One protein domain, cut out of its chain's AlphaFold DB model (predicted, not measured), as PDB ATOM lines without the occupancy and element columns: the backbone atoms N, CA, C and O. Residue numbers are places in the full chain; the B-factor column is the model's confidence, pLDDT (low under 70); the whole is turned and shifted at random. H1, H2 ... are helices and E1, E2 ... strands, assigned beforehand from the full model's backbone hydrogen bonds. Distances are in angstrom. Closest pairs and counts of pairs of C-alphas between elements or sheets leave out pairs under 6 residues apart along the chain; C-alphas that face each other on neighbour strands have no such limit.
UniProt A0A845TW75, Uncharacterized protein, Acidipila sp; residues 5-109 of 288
ATOM      1  N   ASN A   5      11.827 -15.000  33.458       92.81
ATOM      2  CA  ASN A   5      12.417 -16.225  33.979       92.81
ATOM      3  C   ASN A   5      13.898 -16.395  33.588       92.81
ATOM      4  O   ASN A   5      14.713 -16.774  34.430       92.81
ATOM      5  N   THR A   6      14.270 -16.106  32.338       96.38
ATOM      6  CA  THR A   6      15.651 -16.254  31.853       96.38
ATOM      7  C   THR A   6      16.581 -15.236  32.504       96.38
ATOM      8  O   THR A   6      17.648 -15.619  32.980       96.38
ATOM      9  N   PHE A   7      16.155 -13.976  32.624       96.62
ATOM     10  CA  PHE A   7      16.955 -12.918  33.253       96.62
ATOM     11  C   PHE A   7      17.276 -13.239  34.724       96.62
ATOM     12  O   PHE A   7      18.429 -13.210  35.152       96.62
ATOM     13  N   GLU A   8      16.276 -13.663  35.503       97.19
ATOM     14  CA  GLU A   8      16.486 -14.077  36.897       97.19
ATOM     15  C   GLU A   8      17.370 -15.322  37.033       97.19
ATOM     16  O   GLU A   8      18.075 -15.493  38.035       97.19
ATOM     17  N   ARG A   9      17.301 -16.246  36.068       97.94
ATOM     18  CA  ARG A   9      18.176 -17.424  36.034       97.94
ATOM     19  C   ARG A   9      19.614 -17.027  35.718       97.94
ATOM     20  O   ARG A   9      20.509 -17.548  36.378       97.94
ATOM     21  N   ALA A  10      19.826 -16.086  34.800       98.25
ATOM     22  CA  ALA A  10      21.142 -15.537  34.490       98.25
ATOM     23  C   ALA A  10      21.782 -14.897  35.731       98.25
ATOM     24  O   ALA A  10      22.874 -15.300  36.127       98.25
ATOM     25  N   LEU A  11      21.060 -14.021  36.441       98.19
ATOM     26  CA  LEU A  11      21.541 -13.412  37.691       98.19
ATOM     27  C   LEU A  11      21.922 -14.451  38.757       98.19
ATOM     28  O   LEU A  11      22.932 -14.311  39.453       98.19
ATOM     29  N   ARG A  12      21.134 -15.527  38.888       98.50
ATOM     30  CA  ARG A  12      21.447 -16.633  39.806       98.50
ATOM     31  C   ARG A  12      22.728 -17.369  39.413       98.50
ATOM     32  O   ARG A  12      23.511 -17.708  40.300       98.50
ATOM     33  N   LEU A  13      22.944 -17.607  38.118       98.56
ATOM     34  CA  LEU A  13      24.169 -18.226  37.607       98.56
ATOM     35  C   LEU A  13      25.389 -17.330  37.837       98.56
ATOM     36  O   LEU A  13      26.391 -17.828  38.343       98.56
ATOM     37  N   ILE A  14      25.286 -16.028  37.560       98.62
ATOM     38  CA  ILE A  14      26.361 -15.047  37.787       98.62
ATOM     39  C   ILE A  14      26.766 -15.033  39.265       98.62
ATOM     40  O   ILE A  14      27.938 -15.201  39.598       98.62
ATOM     41  N   LYS A  15      25.791 -14.954  40.181       98.56
ATOM     42  CA  LYS A  15      26.060 -14.994  41.627       98.56
ATOM     43  C   LYS A  15      26.728 -16.302  42.064       98.56
ATOM     44  O   LYS A  15      27.628 -16.288  42.902       98.56
ATOM     45  N   ALA A  16      26.287 -17.439  41.523       98.56
ATOM     46  CA  ALA A  16      26.900 -18.732  41.818       98.56
ATOM     47  C   ALA A  16      28.338 -18.817  41.279       98.56
ATOM     48  O   ALA A  16      29.216 -19.327  41.975       98.56
ATOM     49  N   ALA A  17      28.587 -18.283  40.081       98.50
ATOM     50  CA  ALA A  17      29.914 -18.200  39.483       98.50
ATOM     51  C   ALA A  17      30.853 -17.308  40.306       98.50
ATOM     52  O   ALA A  17      31.945 -17.757  40.636       98.50
ATOM     53  N   HIS A  18      30.405 -16.134  40.763       98.50
ATOM     54  CA  HIS A  18      31.192 -15.274  41.658       98.50
ATOM     55  C   HIS A  18      31.656 -16.026  42.920       98.50
ATOM     56  O   HIS A  18      32.812 -15.941  43.330       98.50
ATOM     57  N   VAL A  19      30.765 -16.800  43.549       98.44
ATOM     58  CA  VAL A  19      31.121 -17.601  44.735       98.44
ATOM     59  C   VAL A  19      32.086 -18.740  44.382       98.44
ATOM     60  O   VAL A  19      32.942 -19.083  45.196       98.44
ATOM     61  N   ALA A  20      31.957 -19.322  43.188       98.31
ATOM     62  CA  ALA A  20      32.777 -20.436  42.717       98.31
ATOM     63  C   ALA A  20      34.142 -20.022  42.134       98.31
ATOM     64  O   ALA A  20      35.014 -20.883  41.994       98.31
ATOM     65  N   ALA A  21      34.326 -18.743  41.793       98.38
ATOM     66  CA  ALA A  21      35.579 -18.186  41.293       98.38
ATOM     67  C   ALA A  21      36.735 -18.445  42.266       98.38
ATOM     68  O   ALA A  21      36.649 -18.201  43.475       98.38
ATOM     69  N   LYS A  22      37.832 -18.960  41.711       98.19
ATOM     70  CA  LYS A  22      39.041 -19.375  42.434       98.19
ATOM     71  C   LYS A  22      39.982 -18.196  42.677       98.19
ATOM     72  O   LYS A  22      40.845 -18.270  43.548       98.19
ATOM     73  N   THR A  23      39.831 -17.123  41.904       98.19
ATOM     74  CA  THR A  23      40.715 -15.953  41.901       98.19
ATOM     75  C   THR A  23      39.939 -14.649  42.077       98.19
ATOM     76  O   THR A  23      38.729 -14.598  41.867       98.19
ATOM     77  N   ILE A  24      40.642 -13.581  42.473       98.06
ATOM     78  CA  ILE A  24      40.073 -12.223  42.535       98.06
ATOM     79  C   ILE A  24      39.672 -11.767  41.129       98.06
ATOM     80  O   ILE A  24      38.555 -11.302  40.949       98.06
ATOM     81  N   ASP A  25      40.527 -11.994  40.132       97.88
ATOM     82  CA  ASP A  25      40.233 -11.681  38.729       97.88
ATOM     83  C   ASP A  25      38.994 -12.433  38.218       97.88
ATOM     84  O   ASP A  25      38.170 -11.865  37.508       97.88
ATOM     85  N   GLY A  26      38.822 -13.703  38.604       98.25
ATOM     86  CA  GLY A  26      37.641 -14.492  38.250       98.25
ATOM     87  C   GLY A  26      36.357 -13.931  38.858       98.25
ATOM     88  O   GLY A  26      35.326 -13.911  38.189       98.25
ATOM     89  N   LYS A  27      36.427 -13.426  40.098       98.50
ATOM     90  CA  LYS A  27      35.313 -12.713  40.741       98.50
ATOM     91  C   LYS A  27      35.010 -11.399  40.040       98.50
ATOM     92  O   LYS A  27      33.854 -11.181  39.707       98.50
ATOM     93  N   GLY A  28      36.043 -10.604  39.752       98.31
ATOM     94  CA  GLY A  28      35.918  -9.347  39.014       98.31
ATOM     95  C   GLY A  28      35.199  -9.549  37.685       98.31
ATOM     96  O   GLY A  28      34.180  -8.922  37.448       98.31
ATOM     97  N   ARG A  29      35.609 -10.545  36.887       98.19
ATOM     98  CA  ARG A  29      34.911 -10.869  35.630       98.19
ATOM     99  C   ARG A  29      33.446 -11.255  35.836       98.19
ATOM    100  O   ARG A  29      32.612 -10.878  35.029       98.19
ATOM    101  N   CYS A  30      33.113 -11.994  36.897       98.25
ATOM    102  CA  CYS A  30      31.710 -12.303  37.200       98.25
ATOM    103  C   CYS A  30      30.913 -11.049  37.598       98.25
ATOM    104  O   CYS A  30      29.738 -10.958  37.254       98.25
ATOM    105  N   ASP A  31      31.537 -10.115  38.316       98.19
ATOM    106  CA  ASP A  31      30.925  -8.846  38.729       98.19
ATOM    107  C   ASP A  31      30.749  -7.880  37.547       98.19
ATOM    108  O   ASP A  31      29.773  -7.136  37.511       98.19
ATOM    109  N   ASP A  32      31.639  -7.956  36.555       98.00
ATOM    110  CA  ASP A  32      31.598  -7.156  35.326       98.00
ATOM    111  C   ASP A  32      30.543  -7.648  34.314       98.00
ATOM    112  O   ASP A  32      30.328  -7.006  33.282       98.00
ATOM    113  N   VAL A  33      29.874  -8.785  34.570       98.56
ATOM    114  CA  VAL A  33      28.829  -9.292  33.669       98.56
ATOM    115  C   VAL A  33      27.677  -8.294  33.606       98.56
ATOM    116  O   VAL A  33      26.940  -8.101  34.573       98.56
ATOM    117  N   THR A  34      27.467  -7.729  32.424       98.31
ATOM    118  CA  THR A  34      26.359  -6.812  32.153       98.31
ATOM    119  C   THR A  34      25.265  -7.547  31.388       98.31
ATOM    120  O   THR A  34      25.557  -8.263  30.435       98.31
ATOM    121  N   LEU A  35      24.005  -7.384  31.800       98.25
ATOM    122  CA  LEU A  35      22.842  -7.971  31.129       98.25
ATOM    123  C   LEU A  35      22.000  -6.878  30.468       98.25
ATOM    124  O   LEU A  35      21.761  -5.840  31.081       98.25
ATOM    125  N   CYS A  36      21.481  -7.134  29.269       97.56
ATOM    126  CA  CYS A  36      20.541  -6.231  28.600       97.56
ATOM    127  C   CYS A  36      19.427  -6.991  27.861       97.56
ATOM    128  O   CYS A  36      19.400  -8.225  27.861       97.56
ATOM    129  N   THR A  37      18.466  -6.256  27.290       95.56
ATOM    130  CA  THR A  37      17.175  -6.824  26.847       95.56
ATOM    131  C   THR A  37      17.014  -7.039  25.338       95.56
ATOM    132  O   THR A  37      15.952  -7.479  24.895       95.56
ATOM    133  N   GLY A  38      18.042  -6.741  24.546       97.44
ATOM    134  CA  GLY A  38      18.008  -6.834  23.085       97.44
ATOM    135  C   GLY A  38      19.067  -5.946  22.438       97.44
ATOM    136  O   GLY A  38      19.817  -5.277  23.144       97.44
ATOM    137  N   TYR A  39      19.101  -5.914  21.112       98.31
ATOM    138  CA  TYR A  39      19.976  -5.058  20.321       98.31
ATOM    139  C   TYR A  39      19.231  -3.791  19.883       98.31
ATOM    140  O   TYR A  39      18.046  -3.819  19.537       98.31
ATOM    141  N   ALA A  40      19.934  -2.664  19.940       97.62
ATOM    142  CA  ALA A  40      19.620  -1.438  19.207       97.62
ATOM    143  C   ALA A  40      20.575  -1.249  18.011       97.62
ATOM    144  O   ALA A  40      20.387  -0.339  17.209       97.62
ATOM    145  N   GLU A  41      21.594  -2.105  17.890       97.62
ATOM    146  CA  GLU A  41      22.526  -2.105  16.769       97.62
ATOM    147  C   GLU A  41      21.842  -2.532  15.456       97.62
ATOM    148  O   GLU A  41      21.196  -3.588  15.409       97.62
ATOM    149  N   PRO A  42      22.001  -1.762  14.367       96.00
ATOM    150  CA  PRO A  42      21.467  -2.131  13.063       96.00
ATOM    151  C   PRO A  42      22.052  -3.449  12.548       96.00
ATOM    152  O   PRO A  42      23.246  -3.701  12.653       96.00
ATOM    153  N   GLY A  43      21.204  -4.287  11.948       94.94
ATOM    154  CA  GLY A  43      21.611  -5.591  11.405       94.94
ATOM    155  C   GLY A  43      21.587  -6.745  12.414       94.94
ATOM    156  O   GLY A  43      21.709  -7.898  12.004       94.94
ATOM    157  N   TYR A  44      21.347  -6.462  13.695       96.25
ATOM    158  CA  TYR A  44      21.198  -7.472  14.740       96.25
ATOM    159  C   TYR A  44      19.719  -7.702  15.066       96.25
ATOM    160  O   TYR A  44      18.876  -6.819  14.913       96.25
ATOM    161  N   THR A  45      19.384  -8.922  15.486       97.12
ATOM    162  CA  THR A  45      18.017  -9.303  15.870       97.12
ATOM    163  C   THR A  45      17.987  -9.628  17.352       97.12
ATOM    164  O   THR A  45      18.870 -10.324  17.844       97.12
ATOM    165  N   ASP A  46      16.969  -9.137  18.061       97.06
ATOM    166  CA  ASP A  46      16.767  -9.464  19.475       97.06
ATOM    167  C   ASP A  46      16.712 -10.997  19.662       97.06
ATOM    168  O   ASP A  46      15.986 -11.669  18.922       97.06
ATOM    169  N   PRO A  47      17.438 -11.572  20.642       96.12
ATOM    170  CA  PRO A  47      17.419 -13.013  20.864       96.12
ATOM    171  C   PRO A  47      16.047 -13.470  21.371       96.12
ATOM    172  O   PRO A  47      15.366 -12.739  22.094       96.12
ATOM    173  N   ASP A  48      15.670 -14.720  21.092       95.75
ATOM    174  CA  ASP A  48      14.375 -15.294  21.510       95.75
ATOM    175  C   ASP A  48      14.145 -15.223  23.031       95.75
ATOM    176  O   ASP A  48      13.014 -15.109  23.511       95.75
ATOM    177  N   SER A  49      15.220 -15.293  23.821       95.62
ATOM    178  CA  SER A  49      15.154 -15.152  25.279       95.62
ATOM    179  C   SER A  49      14.896 -13.717  25.745       95.62
ATOM    180  O   SER A  49      14.432 -13.509  26.874       95.62
ATOM    181  N   GLY A  50      15.204 -12.738  24.893       96.12
ATOM    182  CA  GLY A  50      15.252 -11.318  25.207       96.12
ATOM    183  C   GLY A  50      16.363 -10.946  26.188       96.12
ATOM    184  O   GLY A  50      16.217  -9.943  26.878       96.12
ATOM    185  N   VAL A  51      17.413 -11.764  26.338       98.06
ATOM    186  CA  VAL A  51      18.526 -11.495  27.261       98.06
ATOM    187  C   VAL A  51      19.860 -11.685  26.552       98.06
ATOM    188  O   VAL A  51      20.123 -12.754  26.006       98.06
ATOM    189  N   ILE A  52      20.706 -10.665  26.643       98.50
ATOM    190  CA  ILE A  52      22.096 -10.676  26.180       98.50
ATOM    191  C   ILE A  52      22.996 -10.453  27.398       98.50
ATOM    192  O   ILE A  52      22.630  -9.680  28.290       98.50
ATOM    193  N   ALA A  53      24.147 -11.118  27.447       98.50
ATOM    194  CA  ALA A  53      25.174 -10.909  28.459       98.50
ATOM    195  C   ALA A  53      26.516 -10.512  27.832       98.50
ATOM    196  O   ALA A  53      26.977 -11.158  26.893       98.50
ATOM    197  N   PHE A  54      27.174  -9.514  28.425       97.25
ATOM    198  CA  PHE A  54      28.510  -9.048  28.043       97.25
ATOM    199  C   PHE A  54      29.511  -9.321  29.159       97.25
ATOM    200  O   PHE A  54      29.237  -8.997  30.317       97.25
ATOM    201  N   CYS A  55      30.671  -9.884  28.828       98.25
ATOM    202  CA  CYS A  55      31.798 -10.047  29.751       98.25
ATOM    203  C   CYS A  55      33.081 -10.399  28.977       98.25
ATOM    204  O   CYS A  55      33.056 -10.703  27.785       98.25
ATOM    205  N   ASN A  56      34.212 -10.435  29.679       98.00
ATOM    206  CA  ASN A  56      35.398 -11.158  29.242       98.00
ATOM    207  C   ASN A  56      35.293 -12.644  29.633       98.00
ATOM    208  O   ASN A  56      35.649 -13.047  30.744       98.00
ATOM    209  N   TRP A  57      34.863 -13.477  28.687       98.12
ATOM    210  CA  TRP A  57      34.613 -14.910  28.902       98.12
ATOM    211  C   TRP A  57      35.864 -15.793  28.909       98.12
ATOM    212  O   TRP A  57      35.762 -17.013  29.071       98.12
ATOM    213  N   ASN A  58      37.050 -15.209  28.721       97.88
ATOM    214  CA  ASN A  58      38.284 -15.981  28.638       97.88
ATOM    215  C   ASN A  58      38.578 -16.719  29.949       97.88
ATOM    216  O   ASN A  58      38.358 -16.204  31.047       97.88
ATOM    217  N   THR A  59      39.184 -17.898  29.842       98.00
ATOM    218  CA  THR A  59      39.840 -18.548  30.981       98.00
ATOM    219  C   THR A  59      41.001 -17.680  31.467       98.00
ATOM    220  O   THR A  59      41.763 -17.116  30.674       98.00
ATOM    221  N   ILE A  60      41.152 -17.557  32.783       97.94
ATOM    222  CA  ILE A  60      42.285 -16.859  33.388       97.94
ATOM    223  C   ILE A  60      43.452 -17.835  33.433       97.94
ATOM    224  O   ILE A  60      43.372 -18.892  34.061       97.94
ATOM    225  N   SER A  61      44.547 -17.468  32.771       97.50
ATOM    226  CA  SER A  61      45.759 -18.276  32.685       97.50
ATOM    227  C   SER A  61      46.970 -17.491  33.175       97.50
ATOM    228  O   SER A  61      47.012 -16.264  33.095       97.50
ATOM    229  N   SER A  62      47.968 -18.205  33.686       97.12
ATOM    230  CA  SER A  62      49.251 -17.644  34.106       97.12
ATOM    231  C   SER A  62      50.395 -18.412  33.452       97.12
ATOM    232  O   SER A  62      50.270 -19.604  33.162       97.12
ATOM    233  N   TYR A  63      51.515 -17.740  33.181       96.38
ATOM    234  CA  TYR A  63      52.696 -18.391  32.620       96.38
ATOM    235  C   TYR A  63      53.544 -19.001  33.734       96.38
ATOM    236  O   TYR A  63      54.083 -18.308  34.596       96.38
ATOM    237  N   ASN A  64      53.688 -20.321  33.712       96.31
ATOM    238  CA  ASN A  64      54.527 -21.039  34.650       96.31
ATOM    239  C   ASN A  64      55.973 -21.072  34.129       96.31
ATOM    240  O   ASN A  64      56.310 -21.868  33.253       96.31
ATOM    241  N   ASN A  65      56.843 -20.243  34.713       96.31
ATOM    242  CA  ASN A  65      58.256 -20.129  34.322       96.31
ATOM    243  C   ASN A  65      59.061 -21.429  34.483       96.31
ATOM    244  O   ASN A  65      60.009 -21.651  33.734       96.31
ATOM    245  N   ALA A  66      58.707 -22.300  35.432       96.06
ATOM    246  CA  ALA A  66      59.437 -23.552  35.636       96.06
ATOM    247  C   ALA A  66      59.171 -24.556  34.506       96.06
ATOM    248  O   ALA A  66      60.066 -25.282  34.085       96.06
ATOM    249  N   THR A  67      57.937 -24.584  34.004       96.12
ATOM    250  CA  THR A  67      57.519 -25.502  32.935       96.12
ATOM    251  C   THR A  67      57.520 -24.863  31.550       96.12
ATOM    252  O   THR A  67      57.362 -25.584  30.568       96.12
ATOM    253  N   GLN A  68      57.704 -23.539  31.472       96.38
ATOM    254  CA  GLN A  68      57.596 -22.732  30.252       96.38
ATOM    255  C   GLN A  68      56.254 -22.952  29.528       96.38
ATOM    256  O   GLN A  68      56.193 -23.110  28.310       96.38
ATOM    257  N   LYS A  69      55.159 -23.028  30.296       96.75
ATOM    258  CA  LYS A  69      53.802 -23.280  29.782       96.75
ATOM    259  C   LYS A  69      52.784 -22.362  30.443       96.75
ATOM    260  O   LYS A  69      52.910 -22.040  31.622       96.75
ATOM    261  N   ARG A  70      51.736 -21.987  29.700       96.25
ATOM    262  CA  ARG A  70      50.531 -21.396  30.297       96.25
ATOM    263  C   ARG A  70      49.750 -22.471  31.047       96.25
ATOM    264  O   ARG A  70      49.605 -23.586  30.552       96.25
ATOM    265  N   VAL A  71      49.276 -22.121  32.235       97.25
ATOM    266  CA  VAL A  71      48.415 -22.957  33.070       97.25
ATOM    267  C   VAL A  71      47.147 -22.191  33.407       97.25
ATOM    268  O   VAL A  71      47.207 -20.999  33.718       97.25
ATOM    269  N   ASP A  72      46.012 -22.874  33.348       97.88
ATOM    270  CA  ASP A  72      44.727 -22.296  33.720       97.88
ATOM    271  C   ASP A  72      44.648 -22.169  35.239       97.88
ATOM    272  O   ASP A  72      44.912 -23.116  35.984       97.88
ATOM    273  N   VAL A  73      44.304 -20.972  35.697       97.75
ATOM    274  CA  VAL A  73      44.179 -20.631  37.117       97.75
ATOM    275  C   VAL A  73      42.705 -20.556  37.503       97.75
ATOM    276  O   VAL A  73      42.326 -20.995  38.591       97.75
ATOM    277  N   ASP A  74      41.863 -20.053  36.599       98.31
ATOM    278  CA  ASP A  74      40.427 -19.939  36.825       98.31
ATOM    279  C   ASP A  74      39.633 -20.058  35.520       98.31
ATOM    280  O   ASP A  74      39.766 -19.245  34.608       98.31
ATOM    281  N   ASP A  75      38.799 -21.087  35.445       98.25
ATOM    282  CA  ASP A  75      37.948 -21.437  34.309       98.25
ATOM    283  C   ASP A  75      36.488 -21.000  34.507       98.25
ATOM    284  O   ASP A  75      35.627 -21.289  33.675       98.25
ATOM    285  N   ILE A  76      36.179 -20.320  35.616       98.56
ATOM    286  CA  ILE A  76      34.810 -19.930  35.953       98.56
ATOM    287  C   ILE A  76      34.161 -18.988  34.927       98.56
ATOM    288  O   ILE A  76      33.013 -19.271  34.585       98.56
ATOM    289  N   PRO A  77      34.830 -17.957  34.367       98.38
ATOM    290  CA  PRO A  77      34.221 -17.114  33.330       98.38
ATOM    291  C   PRO A  77      33.746 -17.917  32.110       98.38
ATOM    292  O   PRO A  77      32.610 -17.765  31.665       98.38
ATOM    293  N   ASN A  78      34.570 -18.854  31.629       98.44
ATOM    294  CA  ASN A  78      34.220 -19.711  30.496       98.44
ATOM    295  C   ASN A  78      33.063 -20.670  30.832       98.44
ATOM    296  O   ASN A  78      32.147 -20.864  30.036       98.44
ATOM    297  N   ARG A  79      33.056 -21.236  32.044       98.56
ATOM    298  CA  ARG A  79      31.961 -22.104  32.506       98.56
ATOM    299  C   ARG A  79      30.654 -21.347  32.722       98.56
ATOM    300  O   ARG A  79      29.590 -21.919  32.491       98.56
ATOM    301  N   LEU A  80      30.723 -20.098  33.180       98.62
ATOM    302  CA  LEU A  80      29.568 -19.215  33.305       98.62
ATOM    303  C   LEU A  80      28.981 -18.910  31.924       98.62
ATOM    304  O   LEU A  80      27.780 -19.093  31.757       98.62
ATOM    305  N   CYS A  81      29.820 -18.540  30.950       98.62
ATOM    306  CA  CYS A  81      29.427 -18.347  29.551       98.62
ATOM    307  C   CYS A  81      28.619 -19.548  29.027       98.62
ATOM    308  O   CYS A  81      27.430 -19.416  28.744       98.62
ATOM    309  N   ALA A  82      29.194 -20.755  29.078       98.69
ATOM    310  CA  ALA A  82      28.515 -21.971  28.621       98.69
ATOM    311  C   ALA A  82      27.199 -22.267  29.376       98.69
ATOM    312  O   ALA A  82      26.260 -22.856  28.832       98.69
ATOM    313  N   ALA A  83      27.109 -21.897  30.658       98.62
ATOM    314  CA  ALA A  83      25.887 -22.058  31.441       98.62
ATOM    315  C   ALA A  83      24.797 -21.046  31.050       98.62
ATOM    316  O   ALA A  83      23.619 -21.407  31.065       98.62
ATOM    317  N   LEU A  84      25.179 -19.811  30.712       98.50
ATOM    318  CA  LEU A  84      24.284 -18.762  30.227       98.50
ATOM    319  C   LEU A  84      23.730 -19.113  28.835       98.50
ATOM    320  O   LEU A  84      22.509 -19.136  28.668       98.50
ATOM    321  N   GLU A  85      24.583 -19.524  27.893       98.31
ATOM    322  CA  GLU A  85      24.157 -19.992  26.559       98.31
ATOM    323  C   GLU A  85      23.128 -21.121  26.667       98.31
ATOM    324  O   GLU A  85      22.081 -21.117  26.020       98.31
ATOM    325  N   LYS A  86      23.370 -22.082  27.568       98.25
ATOM    326  CA  LYS A  86      22.479 -23.233  27.770       98.25
ATOM    327  C   LYS A  86      21.074 -22.850  28.247       98.25
ATOM    328  O   LYS A  86      20.143 -23.645  28.092       98.25
ATOM    329  N   ILE A  87      20.900 -21.681  28.863       97.69
ATOM    330  CA  ILE A  87      19.580 -21.172  29.260       97.69
ATOM    331  C   ILE A  87      18.985 -20.196  28.233       97.69
ATOM    332  O   ILE A  87      17.918 -19.642  28.496       97.69
ATOM    333  N   GLY A  88      19.638 -20.036  27.078       97.00
ATOM    334  CA  GLY A  88      19.203 -19.213  25.953       97.00
ATOM    335  C   GLY A  88      19.654 -17.756  26.018       97.00
ATOM    336  O   GLY A  88      19.095 -16.941  25.295       97.00
ATOM    337  N   VAL A  89      20.588 -17.395  26.904       98.31
ATOM    338  CA  VAL A  89      21.164 -16.040  26.926       98.31
ATOM    339  C   VAL A  89      22.138 -15.907  25.760       98.31
ATOM    340  O   VAL A  89      22.994 -16.773  25.594       98.31
ATOM    341  N   GLU A  90      22.003 -14.832  24.991       98.38
ATOM    342  CA  GLU A  90      22.948 -14.484  23.927       98.38
ATOM    343  C   GLU A  90      24.242 -13.939  24.539       98.38
ATOM    344  O   GLU A  90      24.195 -13.215  25.540       98.38
ATOM    345  N   ILE A  91      25.395 -14.302  23.978       98.44
ATOM    346  CA  ILE A  91      26.700 -14.000  24.569       98.44
ATOM    347  C   ILE A  91      27.503 -13.094  23.661       98.44
ATOM    348  O   ILE A  91      27.738 -13.405  22.501       98.44
ATOM    349  N   GLU A  92      28.005 -12.018  24.251       98.25
ATOM    350  CA  GLU A  92      28.754 -10.984  23.554       98.25
ATOM    351  C   GLU A  92      29.986 -10.557  24.364       98.25
ATOM    352  O   GLU A  92      30.073 -10.780  25.579       98.25
ATOM    353  N   TRP A  93      30.969  -9.944  23.707       97.94
ATOM    354  CA  TRP A  93      32.202  -9.493  24.357       97.94
ATOM    355  C   TRP A  93      32.066  -8.069  24.906       97.94
ATOM    356  O   TRP A  93      31.608  -7.162  24.216       97.94
ATOM    357  N   SER A  94      32.469  -7.856  26.164       96.44
ATOM    358  CA  SER A  94      32.300  -6.561  26.851       96.44
ATOM    359  C   SER A  94      33.150  -5.418  26.294       96.44
ATOM    360  O   SER A  94      32.933  -4.271  26.663       96.44
ATOM    361  N   ASP A  95      34.155  -5.711  25.474       96.25
ATOM    362  CA  ASP A  95      34.951  -4.703  24.773       96.25
ATOM    363  C   ASP A  95      34.348  -4.295  23.421       96.25
ATOM    364  O   ASP A  95      34.718  -3.243  22.905       96.25
ATOM    365  N   GLU A  96      33.405  -5.068  22.875       97.38
ATOM    366  CA  GLU A  96      32.748  -4.792  21.590       97.38
ATOM    367  C   GLU A  96      31.364  -4.144  21.730       97.38
ATOM    368  O   GLU A  96      30.831  -3.616  20.752       97.38
ATOM    369  N   TRP A  97      30.774  -4.182  22.926       98.06
ATOM    370  CA  TRP A  97      29.385  -3.797  23.165       98.06
ATOM    371  C   TRP A  97      29.220  -2.948  24.421       98.06
ATOM    372  O   TRP A  97      29.925  -3.118  25.413       98.06
ATOM    373  N   ALA A  98      28.220  -2.072  24.398       97.62
ATOM    374  CA  ALA A  98      27.778  -1.293  25.546       97.62
ATOM    375  C   ALA A  98      26.247  -1.219  25.607       97.62
ATOM    376  O   ALA A  98      25.549  -1.613  24.673       97.62
ATOM    377  N   VAL A  99      25.711  -0.719  26.721       98.12
ATOM    378  CA  VAL A  99      24.263  -0.627  26.949       98.12
ATOM    379  C   VAL A  99      23.805   0.815  26.809       98.12
ATOM    380  O   VAL A  99      24.281   1.688  27.526       98.12
ATOM    381  N   CYS A 100      22.841   1.046  25.919       98.12
ATOM    382  CA  CYS A 100      22.171   2.331  25.779       98.12
ATOM    383  C   CYS A 100      21.449   2.712  27.077       98.12
ATOM    384  O   CYS A 100      20.575   1.974  27.536       98.12
ATOM    385  N   GLU A 101      21.708   3.908  27.605       97.38
ATOM    386  CA  GLU A 101      21.063   4.387  28.832       97.38
ATOM    387  C   GLU A 101      19.547   4.578  28.668       97.38
ATOM    388  O   GLU A 101      18.785   4.254  29.580       97.38
ATOM    389  N   GLY A 102      19.093   5.004  27.482       96.56
ATOM    390  CA  GLY A 102      17.672   5.210  27.176       96.56
ATOM    391  C   GLY A 102      16.831   3.926  27.156       96.56
ATOM    392  O   GLY A 102      15.879   3.794  27.923       96.56
ATOM    393  N   CYS A 103      17.162   2.968  26.282       97.12
ATOM    394  CA  CYS A 103      16.351   1.757  26.080       97.12
ATOM    395  C   CYS A 103      16.902   0.481  26.727       97.12
ATOM    396  O   CYS A 103      16.234  -0.551  26.661       97.12
ATOM    397  N   GLN A 104      18.091   0.518  27.341       97.12
ATOM    398  CA  GLN A 104      18.732  -0.656  27.950       97.12
ATOM    399  C   GLN A 104      18.953  -1.811  26.953       97.12
ATOM    400  O   GLN A 104      18.859  -2.995  27.303       97.12
ATOM    401  N   LYS A 105      19.219  -1.460  25.692       98.00
ATOM    402  CA  LYS A 105      19.604  -2.377  24.614       98.00
ATOM    403  C   LYS A 105      21.082  -2.219  24.266       98.00
ATOM    404  O   LYS A 105      21.674  -1.167  24.507       98.00
ATOM    405  N   ALA A 106      21.652  -3.272  23.700       98.38
ATOM    406  CA  ALA A 106      23.029  -3.347  23.249       98.38
ATOM    407  C   ALA A 106      23.268  -2.444  22.034       98.38
ATOM    408  O   ALA A 106      22.508  -2.508  21.064       98.38
ATOM    409  N   VAL A 107      24.348  -1.672  22.059       98.19
ATOM    410  CA  VAL A 107      24.934  -1.028  20.874       98.19
ATOM    411  C   VAL A 107      26.373  -1.481  20.725       98.19
ATOM    412  O   VAL A 107      27.056  -1.731  21.726       98.19
ATOM    413  N   ARG A 108      26.835  -1.598  19.483       97.50
ATOM    414  CA  ARG A 108      28.198  -2.032  19.213       97.50
ATOM    415  C   ARG A 108      29.139  -0.834  19.294       97.50
ATOM    416  O   ARG A 108      28.860   0.211  18.716       97.50
ATOM    417  N   THR A 109      30.245  -0.963  20.018       97.00
ATOM    418  CA  THR A 109      31.239   0.109  20.226       97.00
ATOM    419  C   THR A 109      32.516  -0.092  19.413       97.00
ATOM    420  O   THR A 109      33.353   0.808  19.341       97.00
TER     421      THR A 109
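What this domain is: This is residues 5 to 109 of the 288 residues of an uncharacterized protein of Acidipila sp (UniProt A0A845TW75). A small sheet, E1 E2 E5, has H1 and H3 over one face, making two layers, while H2 packs on both helices; on the sheet's other side lies a short hairpin, E6 and E7. The hairpin of E3 and E4 reaches out like an arm at one end of the long axis. The 105 printed residues include three named helices and seven named strands, in the order H1 H2 E1 E2 E3 E4 H3 E5 E6 E7; the class is mixed, helices and strands. The sheet E1 E2 E5 is mixed, and the two pairs E3 E4 and E6 E7 are antiparallel. The whole is only just compact, close to loose, with a radius of gyration of the C-alphas of 15.0 A, and elongated, spanning 50 by 28 by 21 A.

How they stand to each other: Start at H1, residues 5 to 20, which forms a helical hairpin with H2, residues 24 to 31; H1 touches it with residues 14 to 19 alone, closest at the C-alphas of His 18 and Lys 27, 4.9 A, at a shallow tilt of 10 degrees, opposite ways. Next, E1, residues 34 to 36, and E2, residues 52 to 55, form an antiparallel hairpin, with N 34 and O 54 3.0 A apart, within hydrogen-bond range. Farther on, E3, residues 60 to 64, and E4, residues 69 to 74, form another, with N 62 and O 71 at 2.9 A; the closest C-alphas of H2 and E4 are those of Gly 26 and Asp 74, 6.3 A. H3, residues 76 to 85, touches H1, closest at the C-alphas of Ala 10 and Leu 84, 6.2 A, at a shallow tilt of 14 degrees, opposite ways. E5, residues 90 to 93, is parallel to E2, with N 53 and O 90 at 2.8 A. H3 is on this sheet at a height of 9.9 A, over E2 and E5. Last, E6, residues 97 to 99, and E7, residues 106 to 108, form a hairpin, with N 98 and O 107 at 2.9 A. In H1, H2 and H3 every O i to N i+4 pair is within hydrogen-bond range.

Where its parts are: Find C-alpha 5 at (12.417, -16.225, 33.979); from there H1 runs 22.6 A to C-alpha 20. E4 runs 15.5 A from C-alpha 69 at (53.802, -23.280, 29.782), and H3 runs 14.2 A. E7 ends at C-alpha 108, (28.198, -2.032, 19.213).

The domain as a whole: Look to Ala 66 and Gly 102 for the two C-alphas farthest apart, 51.4 A. The link E1 to E2, residues 37 to 51, is long. The printed part has no cut, and no printed residue is under 70 in pLDDT.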